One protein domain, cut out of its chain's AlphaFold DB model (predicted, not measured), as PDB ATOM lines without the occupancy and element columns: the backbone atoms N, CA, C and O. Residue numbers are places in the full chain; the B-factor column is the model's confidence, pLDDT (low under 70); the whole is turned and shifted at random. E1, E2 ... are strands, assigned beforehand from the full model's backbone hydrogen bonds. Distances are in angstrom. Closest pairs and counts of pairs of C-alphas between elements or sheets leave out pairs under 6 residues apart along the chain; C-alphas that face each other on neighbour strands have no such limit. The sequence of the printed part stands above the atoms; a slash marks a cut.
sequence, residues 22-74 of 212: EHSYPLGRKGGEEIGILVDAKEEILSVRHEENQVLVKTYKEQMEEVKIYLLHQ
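What this domain is: This is residues 22 to 74 of the 212 residues of an uncharacterized protein of bacterium 1XD42-8 (UniProt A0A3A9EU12). Two small antiparallel sheets stand partly face to face, E1-E4-E3 and the ribbon E2-E5, closer together at E2 and E3 and open between E1 and E5. The 53 printed residues hold five named strands, E1 to E5 along the chain, and no named helix: all strand. The whole is compact, radius of gyration of the C-alphas 10.9 A, but elongated, spanning 30 by 16 by 15 A.

How they stand to each other: E1, residues 22 to 26, is antiparallel to E4, residues 54 to 59; N 23 and O 57 are 2.8 A apart. E3, residues 47 to 51, forms a hairpin with E4; N 49 and O 56 are 2.8 A apart. E2, residues 35 to 41, is antiparallel to E5, residues 67 to 73; N 38 and O 70 are 3.0 A apart. These N and O pairs are within hydrogen-bond range. The closest C-alphas of E2 and E3, Val 39 and Val 48, are 7.5 A apart. E1 and E5 are apart.

Where its parts are: E1 begins at C-alpha 22 (30.870, 7.280, -22.044) and measures 12.9 A, E2 19.2 A, E3 13.1 A, E4 16.2 A and E5 19.0 A. E5 ends at C-alpha 73 (42.381, 13.963, -1.139).

The domain as a whole: The printed part has no cut and no long link. Residues 28 to 35 and 74 have pLDDT under 70.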
ATOM      1  N   GLU A  22      30.336   7.450 -23.392       85.38
ATOM      2  CA  GLU A  22      30.870   7.280 -22.044       85.38
ATOM      3  C   GLU A  22      32.369   6.986 -22.142       85.38
ATOM      4  O   GLU A  22      32.783   5.999 -22.747       85.38
ATOM      5  N   HIS A  23      33.180   7.861 -21.552       82.62
ATOM      6  CA  HIS A  23      34.634   7.742 -21.500       82.62
ATOM      7  C   HIS A  23      35.050   7.235 -20.125       82.62
ATOM      8  O   HIS A  23      34.720   7.860 -19.114       82.62
ATOM      9  N   SER A  24      35.775   6.115 -20.083       85.00
ATOM     10  CA  SER A  24      36.316   5.556 -18.839       85.00
ATOM     11  C   SER A  24      37.785   5.920 -18.654       85.00
ATOM     12  O   SER A  24      38.628   5.630 -19.506       85.00
ATOM     13  N   TYR A  25      38.093   6.514 -17.501       82.50
ATOM     14  CA  TYR A  25      39.443   6.865 -17.080       82.50
ATOM     15  C   TYR A  25      39.845   6.037 -15.854       82.50
ATOM     16  O   TYR A  25      39.358   6.301 -14.748       82.50
ATOM     17  N   PRO A  26      40.739   5.044 -16.005       79.25
ATOM     18  CA  PRO A  26      41.188   4.229 -14.885       79.25
ATOM     19  C   PRO A  26      42.102   5.040 -13.957       79.25
ATOM     20  O   PRO A  26      43.070   5.659 -14.393       79.25
ATOM     21  N   LEU A  27      41.833   4.994 -12.654       72.19
ATOM     22  CA  LEU A  27      42.589   5.716 -11.622       72.19
ATOM     23  C   LEU A  27      43.817   4.940 -11.115       72.19
ATOM     24  O   LEU A  27      44.624   5.472 -10.353       72.19
ATOM     25  N   GLY A  28      43.970   3.673 -11.520       64.44
ATOM     26  CA  GLY A  28      45.127   2.826 -11.191       64.44
ATOM     27  C   GLY A  28      45.314   2.532  -9.694       64.44
ATOM     28  O   GLY A  28      46.332   1.963  -9.301       64.44
ATOM     29  N   ARG A  29      44.362   2.935  -8.848       62.12
ATOM     30  CA  ARG A  29      44.350   2.759  -7.393       62.12
ATOM     31  C   ARG A  29      42.905   2.579  -6.941       62.12
ATOM     32  O   ARG A  29      42.026   3.221  -7.508       62.12
ATOM     33  N   LYS A  30      42.702   1.778  -5.889       57.25
ATOM     34  CA  LYS A  30      41.422   1.717  -5.174       57.25
ATOM     35  C   LYS A  30      41.155   3.082  -4.552       57.25
ATOM     36  O   LYS A  30      41.840   3.472  -3.605       57.25
ATOM     37  N   GLY A  31      40.222   3.824  -5.131       52.38
ATOM     38  CA  GLY A  31      39.688   5.045  -4.564       52.38
ATOM     39  C   GLY A  31      38.979   4.705  -3.261       52.38
ATOM     40  O   GLY A  31      37.998   3.969  -3.256       52.38
ATOM     41  N   GLY A  32      39.508   5.194  -2.141       54.41
ATOM     42  CA  GLY A  32      38.767   5.190  -0.883       54.41
ATOM     43  C   GLY A  32      37.622   6.206  -0.929       54.41
ATOM     44  O   GLY A  32      37.666   7.152  -1.718       54.41
ATOM     45  N   GLU A  33      36.631   6.050  -0.048       55.78
ATOM     46  CA  GLU A  33      35.453   6.931   0.092       55.78
ATOM     47  C   GLU A  33      35.781   8.418   0.377       55.78
ATOM     48  O   GLU A  33      34.891   9.266   0.356       55.78
ATOM     49  N   GLU A  34      37.052   8.770   0.601       60.50
ATOM     50  CA  GLU A  34      37.514  10.113   0.999       60.50
ATOM     51  C   GLU A  34      38.186  10.923  -0.129       60.50
ATOM     52  O   GLU A  34      38.871  11.921   0.122       60.50
ATOM     53  N   ILE A  35      38.022  10.512  -1.388       68.81
ATOM     54  CA  ILE A  35      38.597  11.219  -2.541       68.81
ATOM     55  C   ILE A  35      37.484  11.930  -3.314       68.81
ATOM     56  O   ILE A  35      36.616  11.296  -3.910       68.81
ATOM     57  N   GLY A  36      37.518  13.263  -3.323       71.50
ATOM     58  CA  GLY A  36      36.713  14.062  -4.244       71.50
ATOM     59  C   GLY A  36      37.331  14.052  -5.642       71.50
ATOM     60  O   GLY A  36      38.553  14.029  -5.777       71.50
ATOM     61  N   ILE A  37      36.508  14.089  -6.687       77.00
ATOM     62  CA  ILE A  37      36.976  14.129  -8.078       77.00
ATOM     63  C   ILE A  37      36.440  15.376  -8.755       77.00
ATOM     64  O   ILE A  37      35.247  15.663  -8.694       77.00
ATOM     65  N   LEU A  38      37.339  16.084  -9.428       82.38
ATOM     66  CA  LEU A  38      37.006  17.177 -10.322       82.38
ATOM     67  C   LEU A  38      37.501  16.818 -11.721       82.38
ATOM     68  O   LEU A  38      38.674  16.493 -11.899       82.38
ATOM     69  N   VAL A  39      36.604  16.882 -12.698       82.31
ATOM     70  CA  VAL A  39      36.933  16.692 -14.110       82.31
ATOM     71  C   VAL A  39      36.831  18.044 -14.793       82.31
ATOM     72  O   VAL A  39      35.798  18.703 -14.718       82.31
ATOM     73  N   ASP A  40      37.920  18.446 -15.430       81.62
ATOM     74  CA  ASP A  40      38.031  19.644 -16.250       81.62
ATOM     75  C   ASP A  40      38.272  19.197 -17.690       81.62
ATOM     76  O   ASP A  40      39.275  18.545 -17.986       81.62
ATOM     77  N   ALA A  41      37.320  19.499 -18.561       81.31
ATOM     78  CA  ALA A  41      37.396  19.230 -19.987       81.31
ATOM     79  C   ALA A  41      36.974  20.487 -20.747       81.31
ATOM     80  O   ALA A  41      36.169  21.281 -20.254       81.31
ATOM     81  N   LYS A  42      37.510  20.671 -21.957       76.69
ATOM     82  CA  LYS A  42      37.087  21.774 -22.835       76.69
ATOM     83  C   LYS A  42      35.704  21.517 -23.429       76.69
ATOM     84  O   LYS A  42      35.013  22.456 -23.823       76.69
ATOM     85  N   GLU A  43      35.329  20.250 -23.534       77.88
ATOM     86  CA  GLU A  43      34.062  19.782 -24.064       77.88
ATOM     87  C   GLU A  43      32.963  19.775 -22.994       77.88
ATOM     88  O   GLU A  43      33.216  19.692 -21.793       77.88
ATOM     89  N   GLU A  44      31.710  19.832 -23.442       81.50
ATOM     90  CA  GLU A  44      30.551  19.778 -22.558       81.50
ATOM     91  C   GLU A  44      30.416  18.394 -21.904       81.50
ATOM     92  O   GLU A  44      30.325  17.362 -22.581       81.50
ATOM     93  N   ILE A  45      30.407  18.381 -20.570       84.75
ATOM     94  CA  ILE A  45      30.247  17.179 -19.752       84.75
ATOM     95  C   ILE A  45      28.792  17.084 -19.291       84.75
ATOM     96  O   ILE A  45      28.290  17.977 -18.615       84.75
ATOM     97  N   LEU A  46      28.141  15.961 -19.592       84.69
ATOM     98  CA  LEU A  46      26.779  15.664 -19.140       84.69
ATOM     99  C   LEU A  46      26.751  15.161 -17.699       84.69
ATOM    100  O   LEU A  46      25.896  15.541 -16.904       84.69
ATOM    101  N   SER A  47      27.671  14.259 -17.361       85.06
ATOM    102  CA  SER A  47      27.775  13.721 -16.008       85.06
ATOM    103  C   SER A  47      29.144  13.116 -15.760       85.06
ATOM    104  O   SER A  47      29.721  12.510 -16.663       85.06
ATOM    105  N   VAL A  48      29.591  13.179 -14.511       84.56
ATOM    106  CA  VAL A  48      30.769  12.462 -14.021       84.56
ATOM    107  C   VAL A  48      30.318  11.484 -12.947       84.56
ATOM    108  O   VAL A  48      29.604  11.864 -12.019       84.56
ATOM    109  N   ARG A  49      30.739  10.226 -13.057       83.44
ATOM    110  CA  ARG A  49      30.541   9.203 -12.031       83.44
ATOM    111  C   ARG A  49      31.893   8.687 -11.570       83.44
ATOM    112  O   ARG A  49      32.762   8.394 -12.383       83.44
ATOM    113  N   HIS A  50      32.039   8.547 -10.260       77.44
ATOM    114  CA  HIS A  50      33.170   7.860  -9.657       77.44
ATOM    115  C   HIS A  50      32.780   6.429  -9.298       77.44
ATOM    116  O   HIS A  50      31.741   6.203  -8.679       77.44
ATOM    117  N   GLU A  51      33.631   5.485  -9.674       77.94
ATOM    118  CA  GLU A  51      33.601   4.095  -9.231       77.94
ATOM    119  C   GLU A  51      34.940   3.751  -8.571       77.94
ATOM    120  O   GLU A  51      35.912   4.482  -8.733       77.94
ATOM    121  N   GLU A  52      35.023   2.623  -7.860       70.62
ATOM    122  CA  GLU A  52      36.178   2.283  -7.006       70.62
ATOM    123  C   GLU A  52      37.555   2.416  -7.680       70.62
ATOM    124  O   GLU A  52      38.533   2.695  -6.997       70.62
ATOM    125  N   ASN A  53      37.661   2.213  -8.997       77.69
ATOM    126  CA  ASN A  53      38.935   2.255  -9.726       77.69
ATOM    127  C   ASN A  53      38.907   3.127 -10.988       77.69
ATOM    128  O   ASN A  53      39.895   3.142 -11.729       77.69
ATOM    129  N   GLN A  54      37.803   3.814 -11.278       82.38
ATOM    130  CA  GLN A  54      37.651   4.549 -12.531       82.38
ATOM    131  C   GLN A  54      36.715   5.748 -12.400       82.38
ATOM    132  O   GLN A  54      35.826   5.788 -11.550       82.38
ATOM    133  N   VAL A  55      36.913   6.721 -13.281       83.44
ATOM    134  CA  VAL A  55      36.005   7.850 -13.483       83.44
ATOM    135  C   VAL A  55      35.328   7.677 -14.832       83.44
ATOM    136  O   VAL A  55      36.008   7.544 -15.847       83.44
ATOM    137  N   LEU A  56      33.999   7.692 -14.840       85.75
ATOM    138  CA  LEU A  56      33.188   7.644 -16.052       85.75
ATOM    139  C   LEU A  56      32.675   9.048 -16.361       85.75
ATOM    140  O   LEU A  56      32.017   9.674 -15.526       85.75
ATOM    141  N   VAL A  57      32.966   9.539 -17.560       84.56
ATOM    142  CA  VAL A  57      32.551  10.860 -18.039       84.56
ATOM    143  C   VAL A  57      31.613  10.671 -19.223       84.56
ATOM    144  O   VAL A  57      31.987  10.067 -20.225       84.56
ATOM    145  N   LYS A  58      30.388  11.188 -19.114       86.88
ATOM    146  CA  LYS A  58      29.410  11.174 -20.210       86.88
ATOM    147  C   LYS A  58      29.438  12.488 -20.971       86.88
ATOM    148  O   LYS A  58      29.423  13.553 -20.355       86.88
ATOM    149  N   THR A  59      29.427  12.411 -22.295       84.31
ATOM    150  CA  THR A  59      29.451  13.568 -23.198       84.31
ATOM    151  C   THR A  59      28.840  13.207 -24.556       84.31
ATOM    152  O   THR A  59      28.700  12.034 -24.894       84.31
ATOM    153  N   TYR A  60      28.485  14.209 -25.356       82.44
ATOM    154  CA  TYR A  60      28.057  14.025 -26.749       82.44
ATOM    155  C   TYR A  60      29.229  13.840 -27.726       82.44
ATOM    156  O   TYR A  60      29.021  13.602 -28.915       82.44
ATOM    157  N   LYS A  61      30.473  13.982 -27.257       79.31
ATOM    158  CA  LYS A  61      31.675  13.844 -28.085       79.31
ATOM    159  C   LYS A  61      32.225  12.421 -28.061       79.31
ATOM    160  O   LYS A  61      32.547  11.882 -27.007       79.31
ATOM    161  N   GLU A  62      32.409  11.852 -29.248       77.69
ATOM    162  CA  GLU A  62      33.016  10.526 -29.426       77.69
ATOM    163  C   GLU A  62      34.474  10.463 -28.965       77.69
ATOM    164  O   GLU A  62      34.940   9.417 -28.531       77.69
ATOM    165  N   GLN A  63      35.194  11.582 -29.039       74.44
ATOM    166  CA  GLN A  63      36.575  11.714 -28.588       74.44
ATOM    167  C   GLN A  63      36.705  12.995 -27.766       74.44
ATOM    168  O   GLN A  63      36.160  14.030 -28.154       74.44
ATOM    169  N   MET A  64      37.410  12.910 -26.639       70.81
ATOM    170  CA  MET A  64      37.760  14.059 -25.800       70.81
ATOM    171  C   MET A  64      39.256  14.337 -25.937       70.81
ATOM    172  O   MET A  64      40.059  13.405 -25.844       70.81
ATOM    173  N   GLU A  65      39.637  15.591 -26.171       70.56
ATOM    174  CA  GLU A  65      41.030  15.948 -26.459       70.56
ATOM    175  C   GLU A  65      41.849  16.145 -25.177       70.56
ATOM    176  O   GLU A  65      42.872  15.492 -24.968       70.56
ATOM    177  N   GLU A  66      41.396  17.042 -24.297       75.00
ATOM    178  CA  GLU A  66      42.118  17.447 -23.086       75.00
ATOM    179  C   GLU A  66      41.225  17.297 -21.854       75.00
ATOM    180  O   GLU A  66      40.568  18.245 -21.427       75.00
ATOM    181  N   VAL A  67      41.242  16.107 -21.249       79.88
ATOM    182  CA  VAL A  67      40.574  15.855 -19.967       79.88
ATOM    183  C   VAL A  67      41.599  15.852 -18.843       79.88
ATOM    184  O   VAL A  67      42.524  15.037 -18.817       79.88
ATOM    185  N   LYS A  68      41.427  16.761 -17.886       81.38
ATOM    186  CA  LYS A  68      42.201  16.816 -16.645       81.38
ATOM    187  C   LYS A  68      41.337  16.308 -15.505       81.38
ATOM    188  O   LYS A  68      40.262  16.835 -15.237       81.38
ATOM    189  N   ILE A  69      41.831  15.292 -14.811       80.56
ATOM    190  CA  ILE A  69      41.173  14.727 -13.634       80.56
ATOM    191  C   ILE A  69      41.991  15.122 -12.411       80.56
ATOM    192  O   ILE A  69      43.159  14.749 -12.289       80.56
ATOM    193  N   TYR A  70      41.379  15.873 -11.502       79.62
ATOM    194  CA  TYR A  70      41.973  16.255 -10.228       79.62
ATOM    195  C   TYR A  70      41.388  15.399  -9.107       79.62
ATOM    196  O   TYR A  70      40.170  15.309  -8.940       79.62
ATOM    197  N   LEU A  71      42.279  14.803  -8.315       77.62
ATOM    198  CA  LEU A  71      41.933  14.039  -7.122       77.62
ATOM    199  C   LEU A  71      42.093  14.929  -5.888       77.62
ATOM    200  O   LEU A  71      43.196  15.340  -5.528       77.62
ATOM    201  N   LEU A  72      40.975  15.227  -5.239       75.12
ATOM    202  CA  LEU A  72      40.899  15.980  -3.997       75.12
ATOM    203  C   LEU A  72      40.971  14.997  -2.832       75.12
ATOM    204  O   LEU A  72      39.964  14.447  -2.392       75.12
ATOM    205  N   HIS A  73      42.179  14.770  -2.334       70.81
ATOM    206  CA  HIS A  73      42.381  13.963  -1.139       70.81
ATOM    207  C   HIS A  73      41.923  14.744   0.095       70.81
ATOM    208  O   HIS A  73      42.579  15.713   0.488       70.81
ATOM    209  N   GLN A  74      40.838  14.309   0.740       61.50
ATOM    210  CA  GLN A  74      40.599  14.707   2.122       61.50
ATOM    211  C   GLN A  74      41.621  13.957   2.973       61.50
ATOM    212  O   GLN A  74      41.499  12.763   3.207       61.50
TER     213      GLN A  74